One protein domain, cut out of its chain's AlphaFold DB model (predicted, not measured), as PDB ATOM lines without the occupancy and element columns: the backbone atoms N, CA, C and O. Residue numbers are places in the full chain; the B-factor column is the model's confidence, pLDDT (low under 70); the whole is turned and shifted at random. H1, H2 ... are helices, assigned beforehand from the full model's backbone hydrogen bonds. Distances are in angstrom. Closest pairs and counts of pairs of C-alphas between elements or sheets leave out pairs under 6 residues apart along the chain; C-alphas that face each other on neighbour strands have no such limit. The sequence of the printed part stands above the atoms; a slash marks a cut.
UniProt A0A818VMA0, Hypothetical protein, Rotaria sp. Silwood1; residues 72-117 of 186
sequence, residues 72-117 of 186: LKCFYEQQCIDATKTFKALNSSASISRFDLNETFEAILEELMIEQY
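AT A GLANCE: This is residues 72 to 117 of the 186 residues of the protein "Hypothetical protein" of Rotaria sp. Silwood1 (UniProt A0A818VMA0). Little regular structure: three short helices, H3 toward one end and H1 and H2 forming a corner toward the other, are strung on a loose loop. From H2, residues 82 to 104 run outward, then fold back past H1 to H3. The printed part has 46 residues, 15 of them in H1, H2 and H3 in chain order, with no named strand: all helix. It is loose, radius of gyration of the C-alphas 12.0 A, and elongated, 37 by 20 by 15 A.

IN THESE COORDINATES: H3, residues 105 to 110, spans 8.6 A from C-alpha 105 at (-14.691, -19.636, -16.729) to C-alpha 110. H1, residues 72 to 76, begins at (-20.294, -19.083, -12.499) and spans 7.7 A; H2, residues 78 to 81, spans 5.6 A.

HOW THE PARTS SIT: H3 touches no helix. H1 is close to H3 but not clearly touching: their closest C-alphas, Leu 72 and Phe 105, are 7.0 A apart. H2 and H3 are apart. H1 and H2 only just touch, only at the corner by their tight link, with 3 pairs of C-alphas within 8 A; the closest, Cys 74 and Cys 80, are 5.2 A apart. In H3 every O i to N i+4 pair is within hydrogen-bond range; in H1 0 of 1 is, beside 2 of 2 O i to N i+3 pairs, and H2 is too short for an O i to N i+4 pair.

THE WHOLE: The farthest C-alphas, Thr 84 and Tyr 117, are 38.0 A apart. The printed part has no cut, and the link from H2 to H3 is long. The model's pLDDT is under 70 at residue 83 and residues 92 to 96.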
ATOM      1  N   LEU A  72     -19.067 -19.889 -12.424       87.56
ATOM      2  CA  LEU A  72     -20.294 -19.083 -12.499       87.56
ATOM      3  C   LEU A  72     -21.315 -19.411 -11.397       87.56
ATOM      4  O   LEU A  72     -22.320 -18.712 -11.265       87.56
ATOM      5  N   LYS A  73     -21.049 -20.429 -10.570       86.44
ATOM      6  CA  LYS A  73     -21.915 -20.866  -9.464       86.44
ATOM      7  C   LYS A  73     -22.387 -19.713  -8.573       86.44
ATOM      8  O   LYS A  73     -23.558 -19.663  -8.202       86.44
ATOM      9  N   CYS A  74     -21.497 -18.766  -8.278       85.56
ATOM     10  CA  CYS A  74     -21.787 -17.626  -7.411       85.56
ATOM     11  C   CYS A  74     -23.004 -16.815  -7.882       85.56
ATOM     12  O   CYS A  74     -23.787 -16.353  -7.058       85.56
ATOM     13  N   PHE A  75     -23.226 -16.708  -9.198       85.94
ATOM     14  CA  PHE A  75     -24.339 -15.935  -9.752       85.94
ATOM     15  C   PHE A  75     -25.722 -16.538  -9.473       85.94
ATOM     16  O   PHE A  75     -26.728 -15.839  -9.586       85.94
ATOM     17  N   TYR A  76     -25.785 -17.810  -9.080       85.31
ATOM     18  CA  TYR A  76     -27.024 -18.524  -8.768       85.31
ATOM     19  C   TYR A  76     -27.284 -18.624  -7.258       85.31
ATOM     20  O   TYR A  76     -28.355 -19.064  -6.840       85.31
ATOM     21  N   GLU A  77     -26.342 -18.174  -6.422       85.88
ATOM     22  CA  GLU A  77     -26.454 -18.211  -4.966       85.88
ATOM     23  C   GLU A  77     -26.486 -16.795  -4.380       85.88
ATOM     24  O   GLU A  77     -25.509 -16.047  -4.410       85.88
ATOM     25  N   GLN A  78     -27.616 -16.426  -3.768       83.88
ATOM     26  CA  GLN A  78     -27.835 -15.074  -3.235       83.88
ATOM     27  C   GLN A  78     -26.796 -14.658  -2.182       83.88
ATOM     28  O   GLN A  78     -26.435 -13.487  -2.104       83.88
ATOM     29  N   GLN A  79     -26.316 -15.610  -1.377       83.12
ATOM     30  CA  GLN A  79     -25.300 -15.361  -0.351       83.12
ATOM     31  C   GLN A  79     -23.923 -15.039  -0.948       83.12
ATOM     32  O   GLN A  79     -23.097 -14.443  -0.264       83.12
ATOM     33  N   CYS A  80     -23.676 -15.439  -2.198       82.25
ATOM     34  CA  CYS A  80     -22.393 -15.262  -2.858       82.25
ATOM     35  C   CYS A  80     -22.292 -13.914  -3.588       82.25
ATOM     36  O   CYS A  80     -21.283 -13.227  -3.444       82.25
ATOM     37  N   ILE A  81     -23.341 -13.510  -4.317       80.12
ATOM     38  CA  ILE A  81     -23.367 -12.217  -5.022       80.12
ATOM     39  C   ILE A  81     -23.342 -11.045  -4.042       80.12
ATOM     40  O   ILE A  81     -22.562 -10.111  -4.217       80.12
ATOM     41  N   ASP A  82     -24.245 -11.045  -3.058       75.50
ATOM     42  CA  ASP A  82     -24.433  -9.871  -2.216       75.50
ATOM     43  C   ASP A  82     -25.093 -10.205  -0.874       75.50
ATOM     44  O   ASP A  82     -26.276 -10.557  -0.798       75.50
ATOM     45  N   ALA A  83     -24.336 -10.000   0.205       66.81
ATOM     46  CA  ALA A  83     -24.838 -10.081   1.574       66.81
ATOM     47  C   ALA A  83     -25.876  -8.981   1.890       66.81
ATOM     48  O   ALA A  83     -26.726  -9.172   2.759       66.81
ATOM     49  N   THR A  84     -25.838  -7.854   1.168       72.50
ATOM     50  CA  THR A  84     -26.762  -6.714   1.306       72.50
ATOM     51  C   THR A  84     -28.052  -6.858   0.484       72.50
ATOM     52  O   THR A  84     -28.970  -6.058   0.656       72.50
ATOM     53  N   LYS A  85     -28.183  -7.927  -0.326       76.94
ATOM     54  CA  LYS A  85     -29.362  -8.283  -1.154       76.94
ATOM     55  C   LYS A  85     -29.804  -7.229  -2.186       76.94
ATOM     56  O   LYS A  85     -30.953  -7.241  -2.622       76.94
ATOM     57  N   THR A  86     -28.910  -6.347  -2.605       83.88
ATOM     58  CA  THR A  86     -29.143  -5.351  -3.660       83.88
ATOM     59  C   THR A  86     -29.261  -6.019  -5.029       83.88
ATOM     60  O   THR A  86     -30.103  -5.649  -5.846       83.88
ATOM     61  N   PHE A  87     -28.447  -7.046  -5.268       83.06
ATOM     62  CA  PHE A  87     -28.461  -7.826  -6.503       83.06
ATOM     63  C   PHE A  87     -29.186  -9.149  -6.295       83.06
ATOM     64  O   PHE A  87     -28.959  -9.832  -5.300       83.06
ATOM     65  N   LYS A  88     -30.046  -9.529  -7.240       85.94
ATOM     66  CA  LYS A  88     -30.793 -10.786  -7.179       85.94
ATOM     67  C   LYS A  88     -30.011 -11.899  -7.873       85.94
ATOM     68  O   LYS A  88     -29.567 -11.713  -9.004       85.94
ATOM     69  N   ALA A  89     -29.900 -13.050  -7.216       86.06
ATOM     70  CA  ALA A  89     -29.369 -14.259  -7.834       86.06
ATOM     71  C   ALA A  89     -30.157 -14.652  -9.093       86.06
ATOM     72  O   ALA A  89     -31.378 -14.464  -9.173       86.06
ATOM     73  N   LEU A  90     -29.444 -15.210 -10.069       84.19
ATOM     74  CA  LEU A  90     -30.036 -15.763 -11.276       84.19
ATOM     75  C   LEU A  90     -30.939 -16.943 -10.914       84.19
ATOM     76  O   LEU A  90     -30.634 -17.749 -10.033       84.19
ATOM     77  N   ASN A  91     -32.071 -17.051 -11.609       78.19
ATOM     78  CA  ASN A  91     -32.932 -18.216 -11.464       78.19
ATOM     79  C   ASN A  91     -32.208 -19.454 -12.007       78.19
ATOM     80  O   ASN A  91     -31.564 -19.394 -13.051       78.19
ATOM     81  N   SER A  92     -32.364 -20.583 -11.313       63.78
ATOM     82  CA  SER A  92     -31.855 -21.889 -11.736       63.78
ATOM     83  C   SER A  92     -32.617 -22.402 -12.968       63.78
ATOM     84  O   SER A  92     -33.485 -23.264 -12.883       63.78
ATOM     85  N   SER A  93     -32.320 -21.835 -14.134       60.91
ATOM     86  CA  SER A  93     -32.468 -22.510 -15.428       60.91
ATOM     87  C   SER A  93     -31.150 -23.168 -15.854       60.91
ATOM     88  O   SER A  93     -31.008 -23.572 -17.005       60.91
ATOM     89  N   ALA A  94     -30.190 -23.285 -14.926       57.50
ATOM     90  CA  ALA A  94     -28.879 -23.897 -15.133       57.50
ATOM     91  C   ALA A  94     -28.963 -25.342 -15.657       57.50
ATOM     92  O   ALA A  94     -28.035 -25.817 -16.293       57.50
ATOM     93  N   SER A  95     -30.100 -26.018 -15.472       58.31
ATOM     94  CA  SER A  95     -30.381 -27.345 -16.029       58.31
ATOM     95  C   SER A  95     -30.524 -27.396 -17.560       58.31
ATOM     96  O   SER A  95     -30.649 -28.489 -18.104       58.31
ATOM     97  N   ILE A  96     -30.535 -26.250 -18.252       69.25
ATOM     98  CA  ILE A  96     -30.655 -26.152 -19.720       69.25
ATOM     99  C   ILE A  96     -29.336 -25.671 -20.364       69.25
ATOM    100  O   ILE A  96     -29.209 -25.706 -21.586       69.25
ATOM    101  N   SER A  97     -28.355 -25.228 -19.569       81.50
ATOM    102  CA  SER A  97     -27.053 -24.802 -20.098       81.50
ATOM    103  C   SER A  97     -26.211 -26.013 -20.492       81.50
ATOM    104  O   SER A  97     -26.302 -27.084 -19.889       81.50
ATOM    105  N   ARG A  98     -25.390 -25.830 -21.524       88.06
ATOM    106  CA  ARG A  98     -24.381 -26.798 -21.952       88.06
ATOM    107  C   ARG A  98     -23.223 -26.902 -20.952       88.06
ATOM    108  O   ARG A  98     -22.608 -27.961 -20.878       88.06
ATOM    109  N   PHE A  99     -22.943 -25.828 -20.216       88.62
ATOM    110  CA  PHE A  99     -21.822 -25.723 -19.283       88.62
ATOM    111  C   PHE A  99     -22.254 -26.053 -17.851       88.62
ATOM    112  O   PHE A  99     -23.312 -25.616 -17.387       88.62
ATOM    113  N   ASP A 100     -21.422 -26.798 -17.119       87.56
ATOM    114  CA  ASP A 100     -21.662 -27.063 -15.696       87.56
ATOM    115  C   ASP A 100     -21.362 -25.799 -14.869       87.56
ATOM    116  O   ASP A 100     -20.407 -25.065 -15.118       87.56
ATOM    117  N   LEU A 101     -22.145 -25.547 -13.818       86.31
ATOM    118  CA  LEU A 101     -21.887 -24.456 -12.872       86.31
ATOM    119  C   LEU A 101     -20.547 -24.589 -12.134       86.31
ATOM    120  O   LEU A 101     -20.052 -23.597 -11.592       86.31
ATOM    121  N   ASN A 102     -19.989 -25.798 -12.074       88.56
ATOM    122  CA  ASN A 102     -18.688 -26.087 -11.483       88.56
ATOM    123  C   ASN A 102     -17.526 -25.964 -12.479       88.56
ATOM    124  O   ASN A 102     -16.373 -26.047 -12.049       88.56
ATOM    125  N   GLU A 103     -17.794 -25.763 -13.771       90.69
ATOM    126  CA  GLU A 103     -16.737 -25.492 -14.742       90.69
ATOM    127  C   GLU A 103     -16.119 -24.111 -14.513       90.69
ATOM    128  O   GLU A 103     -16.776 -23.146 -14.096       90.69
ATOM    129  N   THR A 104     -14.811 -24.031 -14.757       92.88
ATOM    130  CA  THR A 104     -14.081 -22.770 -14.689       92.88
ATOM    131  C   THR A 104     -14.461 -21.894 -15.869       92.88
ATOM    132  O   THR A 104     -14.742 -22.369 -16.969       92.88
ATOM    133  N   PHE A 105     -14.418 -20.585 -15.663       92.56
ATOM    134  CA  PHE A 105     -14.691 -19.636 -16.729       92.56
ATOM    135  C   PHE A 105     -13.705 -19.783 -17.899       92.56
ATOM    136  O   PHE A 105     -14.091 -19.560 -19.041       92.56
ATOM    137  N   GLU A 106     -12.457 -20.198 -17.639       93.12
ATOM    138  CA  GLU A 106     -11.480 -20.534 -18.686       93.12
ATOM    139  C   GLU A 106     -12.005 -21.627 -19.628       93.12
ATOM    140  O   GLU A 106     -11.968 -21.429 -20.838       93.12
ATOM    141  N   ALA A 107     -12.576 -22.714 -19.095       93.62
ATOM    142  CA  ALA A 107     -13.133 -23.797 -19.910       93.62
ATOM    143  C   ALA A 107     -14.322 -23.321 -20.764       93.62
ATOM    144  O   ALA A 107     -14.405 -23.617 -21.955       93.62
ATOM    145  N   ILE A 108     -15.205 -22.503 -20.184       93.56
ATOM    146  CA  ILE A 108     -16.346 -21.918 -20.903       93.56
ATOM    147  C   ILE A 108     -15.853 -20.994 -22.034       93.56
ATOM    148  O   ILE A 108     -16.395 -20.994 -23.142       93.56
ATOM    149  N   LEU A 109     -14.806 -20.206 -21.772       93.00
ATOM    150  CA  LEU A 109     -14.212 -19.283 -22.737       93.00
ATOM    151  C   LEU A 109     -13.507 -20.013 -23.891       93.00
ATOM    152  O   LEU A 109     -13.592 -19.554 -25.031       93.00
ATOM    153  N   GLU A 110     -12.831 -21.132 -23.620       93.81
ATOM    154  CA  GLU A 110     -12.187 -21.967 -24.648       93.81
ATOM    155  C   GLU A 110     -13.196 -22.489 -25.679       93.81
ATOM    156  O   GLU A 110     -12.872 -22.617 -26.861       93.81
ATOM    157  N   GLU A 111     -14.449 -22.680 -25.268       93.31
ATOM    158  CA  GLU A 111     -15.560 -23.034 -26.151       93.31
ATOM    159  C   GLU A 111     -16.368 -21.825 -26.649       93.31
ATOM    160  O   GLU A 111     -17.516 -21.957 -27.091       93.31
ATOM    161  N   LEU A 112     -15.774 -20.629 -26.580       91.38
ATOM    162  CA  LEU A 112     -16.358 -19.357 -27.016       91.38
ATOM    163  C   LEU A 112     -17.686 -19.022 -26.320       91.38
ATOM    164  O   LEU A 112     -18.461 -18.208 -26.826       91.38
ATOM    165  N   MET A 113     -17.954 -19.641 -25.165       90.31
ATOM    166  CA  MET A 113     -19.202 -19.510 -24.412       90.31
ATOM    167  C   MET A 113     -20.450 -19.881 -25.240       90.31
ATOM    168  O   MET A 113     -21.538 -19.344 -25.021       90.31
ATOM    169  N   ILE A 114     -20.310 -20.776 -26.227       89.12
ATOM    170  CA  ILE A 114     -21.413 -21.167 -27.112       89.12
ATOM    171  C   ILE A 114     -22.291 -22.219 -26.427       89.12
ATOM    172  O   ILE A 114     -21.916 -23.385 -26.301       89.12
ATOM    173  N   GLU A 115     -23.502 -21.807 -26.053       87.00
ATOM    174  CA  GLU A 115     -24.535 -22.678 -25.471       87.00
ATOM    175  C   GLU A 115     -25.157 -23.628 -26.504       87.00
ATOM    176  O   GLU A 115     -25.348 -24.815 -26.252       87.00
ATOM    177  N   GLN A 116     -25.463 -23.114 -27.699       85.62
ATOM    178  CA  GLN A 116     -26.082 -23.889 -28.772       85.62
ATOM    179  C   GLN A 116     -25.659 -23.377 -30.150       85.62
ATOM    180  O   GLN A 116     -25.636 -22.172 -30.409       85.62
ATOM    181  N   TYR A 117     -25.384 -24.305 -31.064       80.81
ATOM    182  CA  TYR A 117     -25.136 -23.991 -32.466       80.81
ATOM    183  C   TYR A 117     -26.464 -23.944 -33.223       80.81
ATOM    184  O   TYR A 117     -27.136 -24.962 -33.386       80.81
TER     185      TYR A 117